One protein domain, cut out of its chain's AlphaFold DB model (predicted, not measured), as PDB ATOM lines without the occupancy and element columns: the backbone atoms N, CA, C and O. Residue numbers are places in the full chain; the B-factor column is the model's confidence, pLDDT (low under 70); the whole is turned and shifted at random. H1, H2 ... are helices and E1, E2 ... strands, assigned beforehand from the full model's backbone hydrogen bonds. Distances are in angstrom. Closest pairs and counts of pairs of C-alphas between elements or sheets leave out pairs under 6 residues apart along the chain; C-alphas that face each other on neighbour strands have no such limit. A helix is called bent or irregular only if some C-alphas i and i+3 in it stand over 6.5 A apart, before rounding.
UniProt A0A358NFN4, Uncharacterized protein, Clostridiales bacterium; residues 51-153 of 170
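What this domain is: This is residues 51 to 153 of the 170 residues of an uncharacterized protein of Clostridiales bacterium (UniProt A0A358NFN4). One long helix, H1, runs nearly the whole length of a rod-shaped domain over one face of a twisted sheet of four strands; the shorter helix H2 folds back beside its last part on that same face, and the other face is bare. The helices and the sheet make two layers, helices on one face of a sheet. The printed part has 103 residues, with named elements in the order H1, H2, E1, E2, E3, E4; the sheet has the order E1, E2, E3, E4 and is antiparallel throughout. The class is mixed, helices and strands; the whole is compact, with a radius of gyration of the C-alphas of 14.8 A, and spans 47 by 22 by 20 A.

How they stand to each other: H1, residues 51 to 81, and H2, residues 85 to 98, are a helical hairpin. They touch, H1 with residues 71 to 79 alone, at a steep tilt of 44 degrees, opposite ways; the closest C-alphas, of Leu 75 and Ala 92, are 6.6 A apart. E1, residues 102 to 107, E2, residues 112 to 119, E3, residues 124 to 135, and E4, residues 140 to 152, form a meander, each strand the antiparallel neighbour of the one before. N 106 and O 113 of the hairpin E1 and E2 are 2.8 A apart, within hydrogen-bond range. So are N 114 and O 130 of the hairpin E2 and E3, at 2.8 A, and N 133 and O 142 of the hairpin E3 and E4, at 2.9 A. The edge strands E1 and E4 are apart. H1 is on the sheet; its closest C-alphas to E2 are Ala 64 and Ala 118, 5.1 A apart. H2 is on the same face, at a height over the sheet of 8.4 A. It lies over E3 and only just over E2, with 3 of its 14 C-alphas there, and runs along the strands, at 6 degrees to E3 on the local plane. Every O i to N i+4 pair is within hydrogen-bond range in H1, and 7 of 10 in H2.

Where its parts are: H1 begins at C-alpha 51 (34.565, 7.586, 52.660) and is 45.3 A long from first to last C-alpha. H2 measures 20.4 A and is irregular, but only just: C-alphas 86 and 89 are 6.7 A apart. E1 measures 13.6 A, E2 23.0 A and E3 34.5 A. E4 measures 35.3 A and ends at C-alpha 152 (30.451, 4.440, 36.307).

The domain as a whole: The C-alphas farthest apart, of Glu 51 and Glu 86, are 48.5 A from each other. The printed part has no cut, and its five links are tight. Mean pLDDT of the printed part is 81.3; it is under 70 at residues 82 to 83, 101, 103 to 104, 109, 121 and 153.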
ATOM      1  N   GLU A  51      33.452   8.450  52.247       79.75
ATOM      2  CA  GLU A  51      34.565   7.586  52.660       79.75
ATOM      3  C   GLU A  51      34.583   6.283  51.857       79.75
ATOM      4  O   GLU A  51      35.605   5.923  51.276       79.75
ATOM      5  N   GLU A  52      33.437   5.615  51.750       81.19
ATOM      6  CA  GLU A  52      33.334   4.381  50.980       81.19
ATOM      7  C   GLU A  52      33.593   4.586  49.480       81.19
ATOM      8  O   GLU A  52      34.207   3.729  48.849       81.19
ATOM      9  N   ILE A  53      33.108   5.687  48.892       80.50
ATOM     10  CA  ILE A  53      33.374   6.029  47.483       80.50
ATOM     11  C   ILE A  53      34.867   6.279  47.276       80.50
ATOM     12  O   ILE A  53      35.436   5.768  46.318       80.50
ATOM     13  N   ASN A  54      35.502   7.029  48.177       83.12
ATOM     14  CA  ASN A  54      36.928   7.314  48.091       83.12
ATOM     15  C   ASN A  54      37.756   6.034  48.237       83.12
ATOM     16  O   ASN A  54      38.709   5.840  47.492       83.12
ATOM     17  N   SER A  55      37.390   5.150  49.165       83.56
ATOM     18  CA  SER A  55      38.080   3.872  49.344       83.56
ATOM     19  C   SER A  55      37.999   3.001  48.089       83.56
ATOM     20  O   SER A  55      39.012   2.452  47.670       83.56
ATOM     21  N   ASP A  56      36.816   2.884  47.485       83.00
ATOM     22  CA  ASP A  56      36.616   2.112  46.251       83.00
ATOM     23  C   ASP A  56      37.357   2.743  45.063       83.00
ATOM     24  O   ASP A  56      37.952   2.030  44.255       83.00
ATOM     25  N   TYR A  57      37.400   4.078  44.993       83.75
ATOM     26  CA  TYR A  57      38.174   4.799  43.985       83.75
ATOM     27  C   TYR A  57      39.662   4.441  44.047       83.75
ATOM     28  O   TYR A  57      40.243   4.072  43.028       83.75
ATOM     29  N   TYR A  58      40.274   4.503  45.233       87.25
ATOM     30  CA  TYR A  58      41.697   4.193  45.381       87.25
ATOM     31  C   TYR A  58      42.008   2.707  45.166       87.25
ATOM     32  O   TYR A  58      43.047   2.395  44.592       87.25
ATOM     33  N   ASP A  59      41.110   1.799  45.556       87.50
ATOM     34  CA  ASP A  59      41.244   0.367  45.248       87.50
ATOM     35  C   ASP A  59      41.219   0.118  43.729       87.50
ATOM     36  O   ASP A  59      42.076  -0.571  43.177       87.50
ATOM     37  N   THR A  60      40.276   0.750  43.028       86.56
ATOM     38  CA  THR A  60      40.158   0.653  41.564       86.56
ATOM     39  C   THR A  60      41.373   1.259  40.863       86.56
ATOM     40  O   THR A  60      41.880   0.692  39.895       86.56
ATOM     41  N   HIS A  61      41.868   2.393  41.363       87.88
ATOM     42  CA  HIS A  61      43.084   3.038  40.866       87.88
ATOM     43  C   HIS A  61      44.304   2.137  41.040       87.88
ATOM     44  O   HIS A  61      45.055   1.953  40.087       87.88
ATOM     45  N   GLY A  62      44.458   1.512  42.210       88.75
ATOM     46  CA  GLY A  62      45.535   0.555  42.465       88.75
ATOM     47  C   GLY A  62      45.522  -0.614  41.478       88.75
ATOM     48  O   GLY A  62      46.560  -0.948  40.916       88.75
ATOM     49  N   LYS A  63      44.344  -1.171  41.174       89.69
ATOM     50  CA  LYS A  63      44.199  -2.231  40.158       89.69
ATOM     51  C   LYS A  63      44.578  -1.756  38.752       89.69
ATOM     52  O   LYS A  63      45.174  -2.508  37.984       89.69
ATOM     53  N   ALA A  64      44.240  -0.514  38.401       90.19
ATOM     54  CA  ALA A  64      44.617   0.070  37.116       90.19
ATOM     55  C   ALA A  64      46.136   0.289  36.998       90.19
ATOM     56  O   ALA A  64      46.696   0.080  35.919       90.19
ATOM     57  N   GLU A  65      46.796   0.681  38.092       90.50
ATOM     58  CA  GLU A  65      48.257   0.818  38.168       90.50
ATOM     59  C   GLU A  65      48.973  -0.534  38.162       90.50
ATOM     60  O   GLU A  65      49.991  -0.677  37.489       90.50
ATOM     61  N   GLU A  66      48.441  -1.544  38.849       91.25
ATOM     62  CA  GLU A  66      48.976  -2.909  38.813       91.25
ATOM     63  C   GLU A  66      48.960  -3.458  37.381       91.25
ATOM     64  O   GLU A  66      49.976  -3.953  36.889       91.25
ATOM     65  N   LYS A  67      47.846  -3.260  36.663       89.19
ATOM     66  CA  LYS A  67      47.732  -3.582  35.234       89.19
ATOM     67  C   LYS A  67      48.728  -2.809  34.373       89.19
ATOM     68  O   LYS A  67      49.344  -3.391  33.484       89.19
ATOM     69  N   LEU A  68      48.915  -1.515  34.636       90.44
ATOM     70  CA  LEU A  68      49.919  -0.719  33.930       90.44
ATOM     71  C   LEU A  68      51.327  -1.285  34.154       90.44
ATOM     72  O   LEU A  68      52.092  -1.415  33.204       90.44
ATOM     73  N   SER A  69      51.653  -1.667  35.391       90.25
ATOM     74  CA  SER A  69      52.945  -2.262  35.734       90.25
ATOM     75  C   SER A  69      53.165  -3.610  35.046       90.25
ATOM     76  O   SER A  69      54.284  -3.890  34.618       90.25
ATOM     77  N   GLU A  70      52.126  -4.439  34.925       89.81
ATOM     78  CA  GLU A  70      52.169  -5.702  34.178       89.81
ATOM     79  C   GLU A  70      52.490  -5.447  32.696       89.81
ATOM     80  O   GLU A  70      53.412  -6.052  32.144       89.81
ATOM     81  N   ILE A  71      51.801  -4.481  32.079       88.12
ATOM     82  CA  ILE A  71      52.046  -4.060  30.694       88.12
ATOM     83  C   ILE A  71      53.487  -3.565  30.530       88.12
ATOM     84  O   ILE A  71      54.185  -4.021  29.626       88.12
ATOM     85  N   CYS A  72      53.965  -2.678  31.407       87.81
ATOM     86  CA  CYS A  72      55.339  -2.173  31.360       87.81
ATOM     87  C   CYS A  72      56.374  -3.298  31.481       87.81
ATOM     88  O   CYS A  72      57.311  -3.336  30.689       87.81
ATOM     89  N   GLY A  73      56.172  -4.256  32.391       86.75
ATOM     90  CA  GLY A  73      57.068  -5.406  32.537       86.75
ATOM     91  C   GLY A  73      57.152  -6.261  31.268       86.75
ATOM     92  O   GLY A  73      58.237  -6.700  30.883       86.75
ATOM     93  N   VAL A  74      56.029  -6.451  30.570       86.62
ATOM     94  CA  VAL A  74      56.019  -7.138  29.270       86.62
ATOM     95  C   VAL A  74      56.779  -6.332  28.217       86.62
ATOM     96  O   VAL A  74      57.608  -6.903  27.507       86.62
ATOM     97  N   LEU A  75      56.559  -5.018  28.129       85.94
ATOM     98  CA  LEU A  75      57.267  -4.161  27.172       85.94
ATOM     99  C   LEU A  75      58.786  -4.173  27.395       85.94
ATOM    100  O   LEU A  75      59.535  -4.311  26.423       85.94
ATOM    101  N   ASP A  76      59.232  -4.110  28.650       84.94
ATOM    102  CA  ASP A  76      60.652  -4.179  29.011       84.94
ATOM    103  C   ASP A  76      61.257  -5.540  28.639       84.94
ATOM    104  O   ASP A  76      62.308  -5.594  28.002       84.94
ATOM    105  N   SER A  77      60.552  -6.645  28.909       84.19
ATOM    106  CA  SER A  77      61.028  -7.994  28.554       84.19
ATOM    107  C   SER A  77      61.238  -8.191  27.042       84.19
ATOM    108  O   SER A  77      62.150  -8.905  26.606       84.19
ATOM    109  N   ILE A  78      60.417  -7.524  26.222       82.25
ATOM    110  CA  ILE A  78      60.551  -7.527  24.760       82.25
ATOM    111  C   ILE A  78      61.751  -6.680  24.350       82.25
ATOM    112  O   ILE A  78      62.516  -7.100  23.480       82.25
ATOM    113  N   SER A  79      61.928  -5.514  24.976       78.50
ATOM    114  CA  SER A  79      63.057  -4.622  24.708       78.50
ATOM    115  C   SER A  79      64.398  -5.276  25.031       78.50
ATOM    116  O   SER A  79      65.337  -5.154  24.244       78.50
ATOM    117  N   ASP A  80      64.479  -6.008  26.144       78.12
ATOM    118  CA  ASP A  80      65.676  -6.757  26.543       78.12
ATOM    119  C   ASP A  80      66.031  -7.853  25.530       78.12
ATOM    120  O   ASP A  80      67.203  -8.151  25.293       78.12
ATOM    121  N   SER A  81      65.014  -8.449  24.907       73.50
ATOM    122  CA  SER A  81      65.193  -9.517  23.927       73.50
ATOM    123  C   SER A  81      65.544  -8.970  22.541       73.50
ATOM    124  O   SER A  81      66.409  -9.531  21.860       73.50
ATOM    125  N   HIS A  82      64.877  -7.899  22.096       64.12
ATOM    126  CA  HIS A  82      64.948  -7.361  20.733       64.12
ATOM    127  C   HIS A  82      64.960  -5.815  20.735       64.12
ATOM    128  O   HIS A  82      63.894  -5.195  20.760       64.12
ATOM    129  N   PRO A  83      66.132  -5.163  20.610       65.69
ATOM    130  CA  PRO A  83      66.260  -3.702  20.652       65.69
ATOM    131  C   PRO A  83      65.920  -3.026  19.306       65.69
ATOM    132  O   PRO A  83      66.579  -2.080  18.882       65.69
ATOM    133  N   THR A  84      64.957  -3.550  18.544       72.25
ATOM    134  CA  THR A  84      64.622  -3.032  17.206       72.25
ATOM    135  C   THR A  84      63.116  -2.949  17.006       72.25
ATOM    136  O   THR A  84      62.382  -3.905  17.267       72.25
ATOM    137  N   SER A  85      62.674  -1.806  16.478       71.81
ATOM    138  CA  SER A  85      61.270  -1.451  16.248       71.81
ATOM    139  C   SER A  85      60.520  -2.454  15.357       71.81
ATOM    140  O   SER A  85      59.335  -2.706  15.576       71.81
ATOM    141  N   GLU A  86      61.209  -3.088  14.403       74.31
ATOM    142  CA  GLU A  86      60.640  -4.037  13.432       74.31
ATOM    143  C   GLU A  86      59.992  -5.272  14.085       74.31
ATOM    144  O   GLU A  86      58.885  -5.669  13.717       74.31
ATOM    145  N   TYR A  87      60.643  -5.850  15.099       74.94
ATOM    146  CA  TYR A  87      60.136  -7.032  15.808       74.94
ATOM    147  C   TYR A  87      59.319  -6.668  17.050       74.94
ATOM    148  O   TYR A  87      58.437  -7.430  17.453       74.94
ATOM    149  N   PHE A  88      59.554  -5.479  17.612       81.75
ATOM    150  CA  PHE A  88      58.896  -5.000  18.823       81.75
ATOM    151  C   PHE A  88      57.367  -5.002  18.700       81.75
ATOM    152  O   PHE A  88      56.689  -5.651  19.492       81.75
ATOM    153  N   TYR A  89      56.799  -4.364  17.670       80.50
ATOM    154  CA  TYR A  89      55.337  -4.277  17.524       80.50
ATOM    155  C   TYR A  89      54.670  -5.617  17.189       80.50
ATOM    156  O   TYR A  89      53.454  -5.754  17.318       80.50
ATOM    157  N   GLY A  90      55.421  -6.595  16.673       79.62
ATOM    158  CA  GLY A  90      54.931  -7.960  16.471       79.62
ATOM    159  C   GLY A  90      54.783  -8.675  17.810       79.62
ATOM    160  O   GLY A  90      53.674  -9.062  18.183       79.62
ATOM    161  N   SER A  91      55.886  -8.757  18.554       80.88
ATOM    162  CA  SER A  91      55.947  -9.419  19.858       80.88
ATOM    163  C   SER A  91      55.053  -8.748  20.900       80.88
ATOM    164  O   SER A  91      54.328  -9.439  21.609       80.88
ATOM    165  N   ALA A  92      55.028  -7.411  20.937       82.75
ATOM    166  CA  ALA A  92      54.189  -6.640  21.850       82.75
ATOM    167  C   ALA A  92      52.705  -6.950  21.630       82.75
ATOM    168  O   ALA A  92      52.014  -7.305  22.573       82.75
ATOM    169  N   SER A  93      52.218  -6.920  20.385       80.31
ATOM    170  CA  SER A  93      50.810  -7.240  20.113       80.31
ATOM    171  C   SER A  93      50.416  -8.668  20.518       80.31
ATOM    172  O   SER A  93      49.299  -8.870  20.987       80.31
ATOM    173  N   GLY A  94      51.324  -9.641  20.381       80.06
ATOM    174  CA  GLY A  94      51.081 -11.028  20.783       80.06
ATOM    175  C   GLY A  94      51.033 -11.192  22.300       80.06
ATOM    176  O   GLY A  94      50.030 -11.655  22.829       80.06
ATOM    177  N   LEU A  95      52.078 -10.741  22.997       81.31
ATOM    178  CA  LEU A  95      52.191 -10.891  24.452       81.31
ATOM    179  C   LEU A  95      51.151 -10.060  25.207       81.31
ATOM    180  O   LEU A  95      50.600 -10.515  26.201       81.31
ATOM    181  N   LEU A  96      50.817  -8.868  24.713       81.88
ATOM    182  CA  LEU A  96      49.765  -8.045  25.310       81.88
ATOM    183  C   LEU A  96      48.367  -8.630  25.064       81.88
ATOM    184  O   LEU A  96      47.475  -8.404  25.868       81.88
ATOM    185  N   SER A  97      48.165  -9.416  24.001       78.62
ATOM    186  CA  SER A  97      46.898 -10.142  23.807       78.62
ATOM    187  C   SER A  97      46.738 -11.324  24.772       78.62
ATOM    188  O   SER A  97      45.617 -11.775  24.990       78.62
ATOM    189  N   GLU A  98      47.836 -11.840  25.336       80.06
ATOM    190  CA  GLU A  98      47.796 -12.898  26.357       80.06
ATOM    191  C   GLU A  98      47.439 -12.356  27.747       80.06
ATOM    192  O   GLU A  98      46.973 -13.115  28.598       80.06
ATOM    193  N   ILE A  99      47.612 -11.050  27.979       78.06
ATOM    194  CA  ILE A  99      47.224 -10.416  29.239       78.06
ATOM    195  C   ILE A  99      45.696 -10.367  29.327       78.06
ATOM    196  O   ILE A  99      45.008  -9.707  28.544       78.06
ATOM    197  N   GLU A 100      45.154 -11.030  30.345       72.75
ATOM    198  CA  GLU A 100      43.724 -11.035  30.633       72.75
ATOM    199  C   GLU A 100      43.225  -9.606  30.937       72.75
ATOM    200  O   GLU A 100      43.787  -8.902  31.780       72.75
ATOM    201  N   GLY A 101      42.165  -9.159  30.252       69.19
ATOM    202  CA  GLY A 101      41.524  -7.856  30.495       69.19
ATOM    203  C   GLY A 101      41.930  -6.711  29.557       69.19
ATOM    204  O   GLY A 101      41.433  -5.595  29.724       69.19
ATOM    205  N   ILE A 102      42.775  -6.964  28.553       78.50
ATOM    206  CA  ILE A 102      43.043  -6.010  27.467       78.50
ATOM    207  C   ILE A 102      41.993  -6.200  26.368       78.50
ATOM    208  O   ILE A 102      41.836  -7.293  25.826       78.50
ATOM    209  N   SER A 103      41.234  -5.150  26.056       66.56
ATOM    210  CA  SER A 103      40.028  -5.250  25.218       66.56
ATOM    211  C   SER A 103      40.183  -4.658  23.819       66.56
ATOM    212  O   SER A 103      39.450  -5.068  22.919       66.56
ATOM    213  N   ALA A 104      41.148  -3.763  23.586       64.06
ATOM    214  CA  ALA A 104      41.487  -3.335  22.229       64.06
ATOM    215  C   ALA A 104      42.981  -3.046  22.075       64.06
ATOM    216  O   ALA A 104      43.570  -2.320  22.873       64.06
ATOM    217  N   ILE A 105      43.573  -3.604  21.018       71.00
ATOM    218  CA  ILE A 105      44.947  -3.337  20.600       71.00
ATOM    219  C   ILE A 105      44.887  -2.847  19.151       71.00
ATOM    220  O   ILE A 105      44.708  -3.634  18.222       71.00
ATOM    221  N   GLU A 106      45.010  -1.538  18.947       74.94
ATOM    222  CA  GLU A 106      45.114  -0.946  17.614       74.94
ATOM    223  C   GLU A 106      46.589  -0.799  17.244       74.94
ATOM    224  O   GLU A 106      47.329   0.007  17.813       74.94
ATOM    225  N   LYS A 107      47.029  -1.601  16.275       70.75
ATOM    226  CA  LYS A 107      48.394  -1.557  15.755       70.75
ATOM    227  C   LYS A 107      48.471  -0.621  14.559       70.75
ATOM    228  O   LYS A 107      47.866  -0.883  13.520       70.75
ATOM    229  N   ASN A 108      49.282   0.417  14.690       71.31
ATOM    230  CA  ASN A 108      49.700   1.270  13.591       71.31
ATOM    231  C   ASN A 108      51.151   0.958  13.197       71.31
ATOM    232  O   ASN A 108      51.872   0.263  13.913       71.31
ATOM    233  N   SER A 109      51.603   1.481  12.056       64.81
ATOM    234  CA  SER A 109      52.960   1.224  11.540       64.81
ATOM    235  C   SER A 109      54.090   1.725  12.454       64.81
ATOM    236  O   SER A 109      55.230   1.309  12.287       64.81
ATOM    237  N   SER A 110      53.792   2.623  13.398       71.31
ATOM    238  CA  SER A 110      54.775   3.279  14.273       71.31
ATOM    239  C   SER A 110      54.317   3.434  15.727       71.31
ATOM    240  O   SER A 110      55.013   4.071  16.512       71.31
ATOM    241  N   SER A 111      53.139   2.924  16.084       78.00
ATOM    242  CA  SER A 111      52.637   2.960  17.458       78.00
ATOM    243  C   SER A 111      51.594   1.872  17.696       78.00
ATOM    244  O   SER A 111      50.950   1.382  16.766       78.00
ATOM    245  N   LEU A 112      51.439   1.483  18.954       83.12
ATOM    246  CA  LEU A 112      50.503   0.479  19.429       83.12
ATOM    247  C   LEU A 112      49.599   1.123  20.475       83.12
ATOM    248  O   LEU A 112      50.069   1.512  21.542       83.12
ATOM    249  N   LYS A 113      48.309   1.236  20.180       86.62
ATOM    250  CA  LYS A 113      47.329   1.764  21.125       86.62
ATOM    251  C   LYS A 113      46.655   0.614  21.859       86.62
ATOM    252  O   LYS A 113      46.182  -0.321  21.222       86.62
ATOM    253  N   ILE A 114      46.623   0.688  23.182       87.00
ATOM    254  CA  ILE A 114      46.055  -0.336  24.057       87.00
ATOM    255  C   ILE A 114      44.944   0.275  24.887       87.00
ATOM    256  O   ILE A 114      45.098   1.367  25.432       87.00
ATOM    257  N   TYR A 115      43.852  -0.464  25.015       88.06
ATOM    258  CA  TYR A 115      42.747  -0.153  25.899       88.06
ATOM    259  C   TYR A 115      42.534  -1.284  26.905       88.06
ATOM    260  O   TYR A 115      42.446  -2.458  26.527       88.06
ATOM    261  N   TYR A 116      42.431  -0.920  28.181       88.00
ATOM    262  CA  TYR A 116      42.070  -1.843  29.251       88.00
ATOM    263  C   TYR A 116      41.173  -1.166  30.286       88.00
ATOM    264  O   TYR A 116      41.131   0.062  30.418       88.00
ATOM    265  N   GLU A 117      40.440  -1.995  31.024       87.31
ATOM    266  CA  GLU A 117      39.533  -1.550  32.077       87.31
ATOM    267  C   GLU A 117      39.903  -2.210  33.404       87.31
ATOM    268  O   GLU A 117      40.059  -3.428  33.483       87.31
ATOM    269  N   ALA A 118      39.999  -1.409  34.461       86.25
ATOM    270  CA  ALA A 118      40.101  -1.894  35.829       86.25
ATOM    271  C   ALA A 118      38.740  -1.752  36.511       86.25
ATOM    272  O   ALA A 118      38.211  -0.645  36.652       86.25
ATOM    273  N   LEU A 119      38.162  -2.882  36.918       81.69
ATOM    274  CA  LEU A 119      36.869  -2.916  37.594       81.69
ATOM    275  C   LEU A 119      37.036  -2.656  39.096       81.69
ATOM    276  O   LEU A 119      37.831  -3.310  39.782       81.69
ATOM    277  N   GLY A 120      36.254  -1.706  39.599       73.00
ATOM    278  CA  GLY A 120      36.078  -1.479  41.024       73.00
ATOM    279  C   GLY A 120      35.165  -2.518  41.662       73.00
ATOM    280  O   GLY A 120      34.556  -3.352  40.988       73.00
ATOM    281  N   THR A 121      35.071  -2.476  42.990       69.62
ATOM    282  CA  THR A 121      34.182  -3.375  43.746       69.62
ATOM    283  C   THR A 121      32.729  -2.885  43.688       69.62
ATOM    284  O   THR A 121      31.792  -3.674  43.823       69.62
ATOM    285  N   LYS A 122      32.519  -1.581  43.470       71.62
ATOM    286  CA  LYS A 122      31.202  -0.975  43.211       71.62
ATOM    287  C   LYS A 122      31.019  -0.662  41.720       71.62
ATOM    288  O   LYS A 122      31.814  -1.066  40.883       71.62
ATOM    289  N   ASN A 123      29.962   0.082  41.375       71.88
ATOM    290  CA  ASN A 123      29.632   0.506  40.006       71.88
ATOM    291  C   ASN A 123      30.617   1.548  39.435       71.88
ATOM    292  O   ASN A 123      30.184   2.528  38.832       71.88
ATOM    293  N   GLN A 124      31.919   1.391  39.642       78.00
ATOM    294  CA  GLN A 124      32.964   2.262  39.118       78.00
ATOM    295  C   GLN A 124      34.000   1.416  38.384       78.00
ATOM    296  O   GLN A 124      34.311   0.297  38.784       78.00
ATOM    297  N   LYS A 125      34.526   1.957  37.293       85.25
ATOM    298  CA  LYS A 125      35.639   1.393  36.541       85.25
ATOM    299  C   LYS A 125      36.591   2.500  36.128       85.25
ATOM    300  O   LYS A 125      36.167   3.634  35.902       85.25
ATOM    301  N   ILE A 126      37.867   2.169  36.013       87.88
ATOM    302  CA  ILE A 126      38.856   3.055  35.402       87.88
ATOM    303  C   ILE A 126      39.158   2.524  34.011       87.88
ATOM    304  O   ILE A 126      39.538   1.366  33.842       87.88
ATOM    305  N   CYS A 127      38.956   3.385  33.024       87.94
ATOM    306  CA  CYS A 127      39.252   3.122  31.627       87.94
ATOM    307  C   CYS A 127      40.563   3.826  31.280       87.94
ATOM    308  O   CYS A 127      40.681   5.042  31.486       87.94
ATOM    309  N   VAL A 128      41.525   3.068  30.761       88.69
ATOM    310  CA  VAL A 128      42.851   3.581  30.412       88.69
ATOM    311  C   VAL A 128      43.142   3.291  28.948       88.69
ATOM    312  O   VAL A 128      43.017   2.151  28.494       88.69
ATOM    313  N   THR A 129      43.568   4.327  28.225       89.00
ATOM    314  CA  THR A 129      44.108   4.201  26.870       89.00
ATOM    315  C   THR A 129      45.579   4.591  26.879       89.00
ATOM    316  O   THR A 129      45.940   5.718  27.230       89.00
ATOM    317  N   LEU A 130      46.431   3.659  26.465       87.69
ATOM    318  CA  LEU A 130      47.871   3.846  26.335       87.69
ATOM    319  C   LEU A 130      48.254   3.906  24.863       87.69
ATOM    320  O   LEU A 130      47.770   3.106  24.066       87.69
ATOM    321  N   ASN A 131      49.167   4.803  24.513       88.31
ATOM    322  CA  ASN A 131      49.834   4.816  23.221       88.31
ATOM    323  C   ASN A 131      51.306   4.453  23.416       88.31
ATOM    324  O   ASN A 131      52.062   5.208  24.021       88.31
ATOM    325  N   ILE A 132      51.709   3.298  22.905       87.12
ATOM    326  CA  ILE A 132      53.065   2.767  23.016       87.12
ATOM    327  C   ILE A 132      53.793   2.987  21.699       87.12
ATOM    328  O   ILE A 132      53.270   2.699  20.623       87.12
ATOM    329  N   PHE A 133      55.024   3.460  21.772       84.62
ATOM    330  CA  PHE A 133      55.895   3.642  20.623       84.62
ATOM    331  C   PHE A 133      57.323   3.287  21.010       84.62
ATOM    332  O   PHE A 133      57.730   3.396  22.164       84.62
ATOM    333  N   TYR A 134      58.088   2.819  20.036       82.44
ATOM    334  CA  TYR A 134      59.487   2.489  20.240       82.44
ATOM    335  C   TYR A 134      60.351   3.717  19.951       82.44
ATOM    336  O   TYR A 134      60.296   4.259  18.845       82.44
ATOM    337  N   ASP A 135      61.126   4.169  20.935       83.50
ATOM    338  CA  ASP A 135      62.064   5.273  20.748       83.50
ATOM    339  C   ASP A 135      63.385   4.723  20.194       83.50
ATOM    340  O   ASP A 135      64.178   4.117  20.913       83.50
ATOM    341  N   GLU A 136      63.627   4.934  18.899       78.88
ATOM    342  CA  GLU A 136      64.850   4.474  18.228       78.88
ATOM    343  C   GLU A 136      66.114   5.224  18.679       78.88
ATOM    344  O   GLU A 136      67.219   4.716  18.489       78.88
ATOM    345  N   LEU A 137      65.990   6.408  19.293       76.00
ATOM    346  CA  LEU A 137      67.139   7.169  19.799       76.00
ATOM    347  C   LEU A 137      67.650   6.597  21.121       76.00
ATOM    348  O   LEU A 137      68.852   6.618  21.386       76.00
ATOM    349  N   ILE A 138      66.724   6.121  21.953       76.44
ATOM    350  CA  ILE A 138      67.007   5.585  23.290       76.44
ATOM    351  C   ILE A 138      67.105   4.049  23.254       76.44
ATOM    352  O   ILE A 138      67.719   3.450  24.134       76.44
ATOM    353  N   GLY A 139      66.558   3.408  22.217       73.00
ATOM    354  CA  GLY A 139      66.531   1.952  22.075       73.00
ATOM    355  C   GLY A 139      65.610   1.281  23.093       73.00
ATOM    356  O   GLY A 139      65.876   0.157  23.516       73.00
ATOM    357  N   GLN A 140      64.557   1.980  23.528       78.75
ATOM    358  CA  GLN A 140      63.628   1.512  24.554       78.75
ATOM    359  C   GLN A 140      62.175   1.834  24.182       78.75
ATOM    360  O   GLN A 140      61.907   2.843  23.517       78.75
ATOM    361  N   PRO A 141      61.215   0.999  24.612       81.75
ATOM    362  CA  PRO A 141      59.806   1.292  24.463       81.75
ATOM    363  C   PRO A 141      59.397   2.437  25.384       81.75
ATOM    364  O   PRO A 141      59.789   2.508  26.548       81.75
ATOM    365  N   ARG A 142      58.557   3.325  24.865       84.94
ATOM    366  CA  ARG A 142      57.945   4.410  25.620       84.94
ATOM    367  C   ARG A 142      56.436   4.334  25.479       84.94
ATOM    368  O   ARG A 142      55.913   3.834  24.484       84.94
ATOM    369  N   TYR A 143      55.737   4.827  26.487       87.44
ATOM    370  CA  TYR A 143      54.291   4.925  26.462       87.44
ATOM    371  C   TYR A 143      53.855   6.319  26.894       87.44
ATOM    372  O   TYR A 143      54.449   6.917  27.790       87.44
ATOM    373  N   ASP A 144      52.792   6.794  26.262       87.94
ATOM    374  CA  ASP A 144      52.039   7.963  26.680       87.94
ATOM    375  C   ASP A 144      50.647   7.512  27.124       87.94
ATOM    376  O   ASP A 144      49.980   6.718  26.453       87.94
ATOM    377  N   ILE A 145      50.204   8.024  28.268       91.12
ATOM    378  CA  ILE A 145      48.841   7.816  28.754       91.12
ATOM    379  C   ILE A 145      47.958   8.851  28.056       91.12
ATOM    380  O   ILE A 145      48.033  10.039  28.365       91.12
ATOM    381  N   GLU A 146      47.135   8.415  27.103       87.38
ATOM    382  CA  GLU A 146      46.206   9.312  26.405       87.38
ATOM    383  C   GLU A 146      44.998   9.637  27.284       87.38
ATOM    384  O   GLU A 146      44.528  10.776  27.318       87.38
ATOM    385  N   THR A 147      44.486   8.637  28.003       88.12
ATOM    386  CA  THR A 147      43.320   8.791  28.872       88.12
ATOM    387  C   THR A 147      43.467   7.964  30.142       88.12
ATOM    388  O   THR A 147      43.935   6.828  30.127       88.12
ATOM    389  N   TRP A 148      43.022   8.553  31.250       91.00
ATOM    390  CA  TRP A 148      42.830   7.887  32.533       91.00
ATOM    391  C   TRP A 148      41.540   8.431  33.134       91.00
ATOM    392  O   TRP A 148      41.526   9.549  33.656       91.00
ATOM    393  N   ASN A 149      40.431   7.704  32.986       87.31
ATOM    394  CA  ASN A 149      39.124   8.225  33.384       87.31
ATOM    395  C   ASN A 149      38.342   7.256  34.272       87.31
ATOM    396  O   ASN A 149      38.188   6.078  33.950       87.31
ATOM    397  N   LEU A 150      37.790   7.799  35.357       83.56
ATOM    398  CA  LEU A 150      36.841   7.113  36.221       83.56
ATOM    399  C   LEU A 150      35.449   7.202  35.596       83.56
ATOM    400  O   LEU A 150      34.896   8.288  35.434       83.56
ATOM    401  N   THR A 151      34.866   6.056  35.278       80.06
ATOM    402  CA  THR A 151      33.527   5.966  34.692       80.06
ATOM    403  C   THR A 151      32.662   5.055  35.550       80.06
ATOM    404  O   THR A 151      33.143   4.073  36.112       80.06
ATOM    405  N   ALA A 152      31.375   5.370  35.677       73.94
ATOM    406  CA  ALA A 152      30.451   4.440  36.307       73.94
ATOM    407  C   ALA A 152      30.302   3.189  35.426       73.94
ATOM    408  O   ALA A 152      30.261   3.288  34.199       73.94
ATOM    409  N   ILE A 153      30.204   2.012  36.036       69.75
ATOM    410  CA  ILE A 153      29.791   0.812  35.307       69.75
ATOM    411  C   ILE A 153      28.328   1.039  34.928       69.75
ATOM    412  O   ILE A 153      27.463   1.097  35.807       69.75
TER     413      ILE A 153